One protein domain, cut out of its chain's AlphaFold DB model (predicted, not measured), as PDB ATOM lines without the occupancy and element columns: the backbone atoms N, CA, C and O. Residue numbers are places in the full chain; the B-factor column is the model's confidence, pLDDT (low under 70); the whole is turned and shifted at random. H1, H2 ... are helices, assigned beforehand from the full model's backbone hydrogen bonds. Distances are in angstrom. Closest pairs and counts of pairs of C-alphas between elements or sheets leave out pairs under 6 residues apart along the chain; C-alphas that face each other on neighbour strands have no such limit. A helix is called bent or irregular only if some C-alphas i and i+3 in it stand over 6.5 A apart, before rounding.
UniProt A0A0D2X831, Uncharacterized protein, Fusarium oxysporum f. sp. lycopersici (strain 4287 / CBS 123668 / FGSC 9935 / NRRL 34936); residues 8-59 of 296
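AT A GLANCE: This is residues 8 to 59 of the 296 residues of an uncharacterized protein of Fusarium oxysporum f. sp. lycopersici (strain 4287 / CBS 123668 / FGSC 9935 / NRRL 34936) (UniProt A0A0D2X831). A small head of two helices, the very short H1 packed with its side on the first half of H2, is followed by one long helix, H3, which sticks out from the head as a free arm with residues 41 to 59. The link after H2, residues 30 to 37, joins the head to the first residue of H3, and no helix packs on H3. The printed part has 52 residues with three named helices, in the order H1, H2, H3, and no named strand; the class is all helix. The whole is only just extended, close to loose, with a radius of gyration of the C-alphas of 14.9 A. Its outline is flat, spanning 44 by 24 by 13 A, and the arm makes much of the length.

IN THESE COORDINATES: The printed part begins with H1, residues 8 to 12, a helix of 5 residues whose first C-alpha, that of Glu 8, is at (-13.502, 31.107, -22.024). From its first to its last C-alpha, that of Glu 12, H1 measures 6.1 A. A tight link of 4 residues, 13 to 16, follows. H2, residues 17 to 29, has 13 residues and measures 18.1 A from C-alpha 17 at (-4.509, 29.432, -10.712) to C-alpha 29 at (-6.149, 45.250, -19.404). Along H2 the y values rise from 29.432 at Phe 17 to 45.250 at Ser 29. A short link of 8 residues, 30 to 37, comes next. H3, residues 38 to 58, is the longest helix, with 21 residues and 29.5 A from C-alpha 38 at (6.258, 49.839, -25.392) to C-alpha 58 at (-2.505, 64.222, -1.122). Along H3 the z values rise from -25.392 at Ile 38 to -1.122 at Val 58. Gly 59, after H3, is the last printed residue, with its C-alpha at (-1.408, 61.666, 1.522).

HOW THE PARTS SIT: H1 and H2 touch, with 4 pairs of C-alphas within 8 A. The closest C-alphas of the two are those of Leu 11 and Arg 20, 5.6 A apart, and the helices' centres are 10.5 A apart. H2 touches H1 with residues 19 to 23 alone. H2 and H3 are apart, though they follow each other in the chain: no C-alpha of the one is within 8 A of the other. H1 and H3 are apart by the same test. H3 touches no helix, and its residues 41 to 58, together with Gly 59, stand free: they have no C-alpha 8 or more residues away along the chain within 10 A. In the backbones of H1, H2 and H3, every O i to N i+4 pair is within hydrogen-bond range. None of the three helices is bent or irregular.

THE WHOLE: The two C-alphas farthest apart are those of Ala 13, in the link after H1, and Ile 57, in H3, at 44.5 A. From the first to the last printed C-alpha, Glu 8 to Gly 59, the distance is 40.4 A. Without the free stretch, the body has 33 residues, spans 30 by 16 by 13 A and has a radius of gyration of 10.1 A. The printed part has no cut from residue 8 to residue 59, and no link is long. It is one domain out of a full chain of 296 residues. The mean pLDDT of the printed part is 84.4, and no printed residue is under 70. The mean pLDDT is 82 for H1, 84 for H2 and 87 for H3.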
ATOM      1  N   GLU A   8     -13.036  32.369 -22.600       82.81
ATOM      2  CA  GLU A   8     -13.502  31.107 -22.024       82.81
ATOM      3  C   GLU A   8     -12.629  29.942 -22.492       82.81
ATOM      4  O   GLU A   8     -12.095  29.233 -21.644       82.81
ATOM      5  N   GLU A   9     -12.331  29.860 -23.791       80.69
ATOM      6  CA  GLU A   9     -11.402  28.869 -24.360       80.69
ATOM      7  C   GLU A   9      -9.989  28.980 -23.743       80.69
ATOM      8  O   GLU A   9      -9.336  27.978 -23.456       80.69
ATOM      9  N   LEU A  10      -9.514  30.202 -23.460       79.94
ATOM     10  CA  LEU A  10      -8.217  30.429 -22.798       79.94
ATOM     11  C   LEU A  10      -8.223  30.097 -21.296       79.94
ATOM     12  O   LEU A  10      -7.169  29.802 -20.729       79.94
ATOM     13  N   LEU A  11      -9.378  30.180 -20.629       82.19
ATOM     14  CA  LEU A  11      -9.535  29.789 -19.223       82.19
ATOM     15  C   LEU A  11      -9.697  28.276 -19.063       82.19
ATOM     16  O   LEU A  11      -9.256  27.727 -18.050       82.19
ATOM     17  N   GLU A  12     -10.304  27.628 -20.053       82.56
ATOM     18  CA  GLU A  12     -10.466  26.179 -20.146       82.56
ATOM     19  C   GLU A  12      -9.126  25.487 -20.427       82.56
ATOM     20  O   GLU A  12      -8.783  24.521 -19.752       82.56
ATOM     21  N   ALA A  13      -8.298  26.064 -21.304       82.12
ATOM     22  CA  ALA A  13      -6.942  25.584 -21.582       82.12
ATOM     23  C   ALA A  13      -5.912  25.878 -20.463       82.12
ATOM     24  O   ALA A  13      -4.761  25.443 -20.544       82.12
ATOM     25  N   ALA A  14      -6.280  26.644 -19.430       83.31
ATOM     26  CA  ALA A  14      -5.384  27.019 -18.338       83.31
ATOM     27  C   ALA A  14      -5.434  25.999 -17.185       83.31
ATOM     28  O   ALA A  14      -6.429  25.904 -16.461       83.31
ATOM     29  N   ASN A  15      -4.307  25.325 -16.945       81.31
ATOM     30  CA  ASN A  15      -4.176  24.212 -15.996       81.31
ATOM     31  C   ASN A  15      -3.853  24.645 -14.549       81.31
ATOM     32  O   ASN A  15      -3.646  23.797 -13.686       81.31
ATOM     33  N   GLY A  16      -3.807  25.952 -14.246       87.94
ATOM     34  CA  GLY A  16      -3.472  26.442 -12.902       87.94
ATOM     35  C   GLY A  16      -4.002  27.836 -12.556       87.94
ATOM     36  O   GLY A  16      -4.350  28.633 -13.431       87.94
ATOM     37  N   PHE A  17      -4.023  28.153 -11.255       85.38
ATOM     38  CA  PHE A  17      -4.509  29.432 -10.712       85.38
ATOM     39  C   PHE A  17      -3.808  30.644 -11.340       85.38
ATOM     40  O   PHE A  17      -4.469  31.564 -11.818       85.38
ATOM     41  N   TRP A  18      -2.475  30.615 -11.426       83.12
ATOM     42  CA  TRP A  18      -1.676  31.702 -12.000       83.12
ATOM     43  C   TRP A  18      -1.926  31.915 -13.495       83.12
ATOM     44  O   TRP A  18      -1.956  33.054 -13.957       83.12
ATOM     45  N   GLN A  19      -2.163  30.842 -14.255       82.69
ATOM     46  CA  GLN A  19      -2.503  30.945 -15.676       82.69
ATOM     47  C   GLN A  19      -3.894  31.557 -15.862       82.69
ATOM     48  O   GLN A  19      -4.053  32.484 -16.656       82.69
ATOM     49  N   ARG A  20      -4.882  31.132 -15.064       84.69
ATOM     50  CA  ARG A  20      -6.232  31.719 -15.069       84.69
ATOM     51  C   ARG A  20      -6.227  33.185 -14.625       84.69
ATOM     52  O   ARG A  20      -6.911  34.004 -15.235       84.69
ATOM     53  N   LEU A  21      -5.434  33.537 -13.611       86.81
ATOM     54  CA  LEU A  21      -5.258  34.919 -13.152       86.81
ATOM     55  C   LEU A  21      -4.598  35.785 -14.232       86.81
ATOM     56  O   LEU A  21      -5.075  36.883 -14.503       86.81
ATOM     57  N   LYS A  22      -3.563  35.273 -14.909       84.19
ATOM     58  CA  LYS A  22      -2.903  35.950 -16.034       84.19
ATOM     59  C   LYS A  22      -3.864  36.198 -17.195       84.19
ATOM     60  O   LYS A  22      -3.877  37.305 -17.726       84.19
ATOM     61  N   VAL A  23      -4.679  35.205 -17.563       85.75
ATOM     62  CA  VAL A  23      -5.720  35.354 -18.596       85.75
ATOM     63  C   VAL A  23      -6.721  36.429 -18.178       85.75
ATOM     64  O   VAL A  23      -6.984  37.338 -18.958       85.75
ATOM     65  N   ARG A  24      -7.223  36.396 -16.936       86.00
ATOM     66  CA  ARG A  24      -8.151  37.417 -16.415       86.00
ATOM     67  C   ARG A  24      -7.539  38.819 -16.424       86.00
ATOM     68  O   ARG A  24      -8.182  39.732 -16.929       86.00
ATOM     69  N   LEU A  25      -6.309  38.982 -15.936       84.12
ATOM     70  CA  LEU A  25      -5.600  40.266 -15.915       84.12
ATOM     71  C   LEU A  25      -5.366  40.811 -17.326       84.12
ATOM     72  O   LEU A  25      -5.697  41.963 -17.583       84.12
ATOM     73  N   LYS A  26      -4.887  39.980 -18.262       82.31
ATOM     74  CA  LYS A  26      -4.722  40.377 -19.671       82.31
ATOM     75  C   LYS A  26      -6.035  40.746 -20.343       82.31
ATOM     76  O   LYS A  26      -6.073  41.660 -21.165       82.31
ATOM     77  N   TRP A  27      -7.106  40.026 -20.021       83.75
ATOM     78  CA  TRP A  27      -8.410  40.320 -20.596       83.75
ATOM     79  C   TRP A  27      -9.004  41.611 -20.041       83.75
ATOM     80  O   TRP A  27      -9.646  42.342 -20.785       83.75
ATOM     81  N   VAL A  28      -8.765  41.918 -18.764       84.81
ATOM     82  CA  VAL A  28      -9.160  43.196 -18.158       84.81
ATOM     83  C   VAL A  28      -8.333  44.353 -18.719       84.81
ATOM     84  O   VAL A  28      -8.901  45.407 -18.982       84.81
ATOM     85  N   SER A  29      -7.029  44.167 -18.951       79.94
ATOM     86  CA  SER A  29      -6.149  45.250 -19.404       79.94
ATOM     87  C   SER A  29      -6.235  45.544 -20.906       79.94
ATOM     88  O   SER A  29      -6.489  46.680 -21.283       79.94
ATOM     89  N   ILE A  30      -6.028  44.544 -21.774       81.44
ATOM     90  CA  ILE A  30      -5.882  44.734 -23.235       81.44
ATOM     91  C   ILE A  30      -6.968  43.971 -24.020       81.44
ATOM     92  O   ILE A  30      -7.049  44.072 -25.243       81.44
ATOM     93  N   ARG A  31      -7.805  43.161 -23.346       80.94
ATOM     94  CA  ARG A  31      -8.779  42.235 -23.976       80.94
ATOM     95  C   ARG A  31      -8.160  41.314 -25.040       80.94
ATOM     96  O   ARG A  31      -8.841  40.866 -25.957       80.94
ATOM     97  N   SER A  32      -6.856  41.056 -24.949       78.00
ATOM     98  CA  SER A  32      -6.100  40.293 -25.941       78.00
ATOM     99  C   SER A  32      -4.910  39.586 -25.302       78.00
ATOM    100  O   SER A  32      -4.325  40.069 -24.333       78.00
ATOM    101  N   MET A  33      -4.515  38.442 -25.868       79.81
ATOM    102  CA  MET A  33      -3.378  37.652 -25.388       79.81
ATOM    103  C   MET A  33      -2.031  38.089 -25.998       79.81
ATOM    104  O   MET A  33      -0.990  37.548 -25.617       79.81
ATOM    105  N   ARG A  34      -2.021  39.108 -26.876       82.88
ATOM    106  CA  ARG A  34      -0.818  39.647 -27.552       82.88
ATOM    107  C   ARG A  34       0.249  40.175 -26.575       82.88
ATOM    108  O   ARG A  34      -0.137  40.651 -25.507       82.88
ATOM    109  N   PRO A  35       1.559  40.124 -26.889       81.38
ATOM    110  CA  PRO A  35       2.602  40.757 -26.073       81.38
ATOM    111  C   PRO A  35       2.339  42.256 -25.867       81.38
ATOM    112  O   PRO A  35       1.781  42.902 -26.752       81.38
ATOM    113  N   TRP A  36       2.725  42.781 -24.704       80.50
ATOM    114  CA  TRP A  36       2.574  44.200 -24.375       80.50
ATOM    115  C   TRP A  36       3.484  45.052 -25.259       80.50
ATOM    116  O   TRP A  36       4.651  44.702 -25.442       80.50
ATOM    117  N   ASN A  37       2.962  46.162 -25.776       86.81
ATOM    118  CA  ASN A  37       3.760  47.128 -26.527       86.81
ATOM    119  C   ASN A  37       4.501  48.105 -25.596       86.81
ATOM    120  O   ASN A  37       4.119  48.275 -24.438       86.81
ATOM    121  N   ILE A  38       5.525  48.788 -26.118       86.75
ATOM    122  CA  ILE A  38       6.258  49.839 -25.392       86.75
ATOM    123  C   ILE A  38       5.312  50.972 -24.979       86.75
ATOM    124  O   ILE A  38       5.387  51.422 -23.843       86.75
ATOM    125  N   ASP A  39       4.369  51.366 -25.840       86.00
ATOM    126  CA  ASP A  39       3.389  52.417 -25.517       86.00
ATOM    127  C   ASP A  39       2.466  52.016 -24.360       86.00
ATOM    128  O   ASP A  39       2.131  52.832 -23.506       86.00
ATOM    129  N   GLU A  40       2.077  50.738 -24.300       85.44
ATOM    130  CA  GLU A  40       1.244  50.216 -23.217       85.44
ATOM    131  C   GLU A  40       2.045  50.188 -21.916       85.44
ATOM    132  O   GLU A  40       1.576  50.713 -20.911       85.44
ATOM    133  N   TRP A  41       3.276  49.664 -21.937       85.75
ATOM    134  CA  TRP A  41       4.192  49.732 -20.794       85.75
ATOM    135  C   TRP A  41       4.432  51.169 -20.330       85.75
ATOM    136  O   TRP A  41       4.368  51.435 -19.134       85.75
ATOM    137  N   GLY A  42       4.633  52.098 -21.264       88.00
ATOM    138  CA  GLY A  42       4.763  53.525 -20.997       88.00
ATOM    139  C   GLY A  42       3.519  54.096 -20.323       88.00
ATOM    140  O   GLY A  42       3.649  54.829 -19.346       88.00
ATOM    141  N   ALA A  43       2.320  53.708 -20.760       88.50
ATOM    142  CA  ALA A  43       1.068  54.110 -20.128       88.50
ATOM    143  C   ALA A  43       0.920  53.544 -18.703       88.50
ATOM    144  O   ALA A  43       0.546  54.293 -17.801       88.50
ATOM    145  N   PHE A  44       1.263  52.268 -18.458       86.56
ATOM    146  CA  PHE A  44       1.241  51.701 -17.098       86.56
ATOM    147  C   PHE A  44       2.250  52.374 -16.187       86.56
ATOM    148  O   PHE A  44       1.900  52.733 -15.068       86.56
ATOM    149  N   VAL A  45       3.482  52.563 -16.660       88.75
ATOM    150  CA  VAL A  45       4.535  53.224 -15.888       88.75
ATOM    151  C   VAL A  45       4.142  54.670 -15.605       88.75
ATOM    152  O   VAL A  45       4.239  55.103 -14.465       88.75
ATOM    153  N   SER A  46       3.607  55.396 -16.588       90.69
ATOM    154  CA  SER A  46       3.172  56.787 -16.410       90.69
ATOM    155  C   SER A  46       2.002  56.900 -15.436       90.69
ATOM    156  O   SER A  46       2.045  57.728 -14.533       90.69
ATOM    157  N   TRP A  47       0.982  56.045 -15.560       89.00
ATOM    158  CA  TRP A  47      -0.149  56.008 -14.627       89.00
ATOM    159  C   TRP A  47       0.291  55.620 -13.216       89.00
ATOM    160  O   TRP A  47      -0.146  56.221 -12.238       89.00
ATOM    161  N   PHE A  48       1.179  54.633 -13.104       89.38
ATOM    162  CA  PHE A  48       1.733  54.195 -11.830       89.38
ATOM    163  C   PHE A  48       2.531  55.319 -11.166       89.38
ATOM    164  O   PHE A  48       2.262  55.643 -10.011       89.38
ATOM    165  N   LEU A  49       3.454  55.955 -11.891       89.50
ATOM    166  CA  LEU A  49       4.256  57.072 -11.388       89.50
ATOM    167  C   LEU A  49       3.378  58.268 -11.013       89.50
ATOM    168  O   LEU A  49       3.529  58.815  -9.923       89.50
ATOM    169  N   PHE A  50       2.424  58.640 -11.869       90.62
ATOM    170  CA  PHE A  50       1.502  59.743 -11.606       90.62
ATOM    171  C   PHE A  50       0.596  59.457 -10.404       90.62
ATOM    172  O   PHE A  50       0.401  60.328  -9.561       90.62
ATOM    173  N   GLY A  51       0.089  58.229 -10.281       89.56
ATOM    174  CA  GLY A  51      -0.720  57.800  -9.143       89.56
ATOM    175  C   GLY A  51       0.054  57.850  -7.827       89.56
ATOM    176  O   GLY A  51      -0.468  58.360  -6.837       89.56
ATOM    177  N   HIS A  52       1.313  57.399  -7.817       85.88
ATOM    178  CA  HIS A  52       2.175  57.507  -6.635       85.88
ATOM    179  C   HIS A  52       2.495  58.963  -6.307       85.88
ATOM    180  O   HIS A  52       2.424  59.345  -5.144       85.88
ATOM    181  N   LEU A  53       2.775  59.794  -7.312       86.19
ATOM    182  CA  LEU A  53       3.022  61.219  -7.114       86.19
ATOM    183  C   LEU A  53       1.794  61.926  -6.520       86.19
ATOM    184  O   LEU A  53       1.913  62.637  -5.525       86.19
ATOM    185  N   ALA A  54       0.605  61.684  -7.074       86.44
ATOM    186  CA  ALA A  54      -0.645  62.229  -6.556       86.44
ATOM    187  C   ALA A  54      -0.927  61.746  -5.125       86.44
ATOM    188  O   ALA A  54      -1.325  62.537  -4.271       86.44
ATOM    189  N   TRP A  55      -0.672  60.468  -4.837       84.12
ATOM    190  CA  TRP A  55      -0.825  59.913  -3.495       84.12
ATOM    191  C   TRP A  55       0.167  60.509  -2.492       84.12
ATOM    192  O   TRP A  55      -0.238  60.824  -1.378       84.12
ATOM    193  N   ILE A  56       1.423  60.742  -2.880       82.38
ATOM    194  CA  ILE A  56       2.413  61.425  -2.035       82.38
ATOM    195  C   ILE A  56       1.962  62.857  -1.746       82.38
ATOM    196  O   ILE A  56       2.052  63.283  -0.602       82.38
ATOM    197  N   ILE A  57       1.439  63.586  -2.737       78.62
ATOM    198  CA  ILE A  57       0.996  64.983  -2.576       78.62
ATOM    199  C   ILE A  57      -0.265  65.093  -1.705       78.62
ATOM    200  O   ILE A  57      -0.359  65.988  -0.866       78.62
ATOM    201  N   VAL A  58      -1.241  64.199  -1.883       81.12
ATOM    202  CA  VAL A  58      -2.505  64.222  -1.122       81.12
ATOM    203  C   VAL A  58      -2.331  63.595   0.262       81.12
ATOM    204  O   VAL A  58      -2.829  64.115   1.257       81.12
ATOM    205  N   GLY A  59      -1.609  62.483   0.333       80.25
ATOM    206  CA  GLY A  59      -1.408  61.666   1.522       80.25
ATOM    207  C   GLY A  59      -0.063  61.889   2.198       80.25
ATOM    208  O   GLY A  59       0.427  60.964   2.826       80.25
TER     209      GLY A  59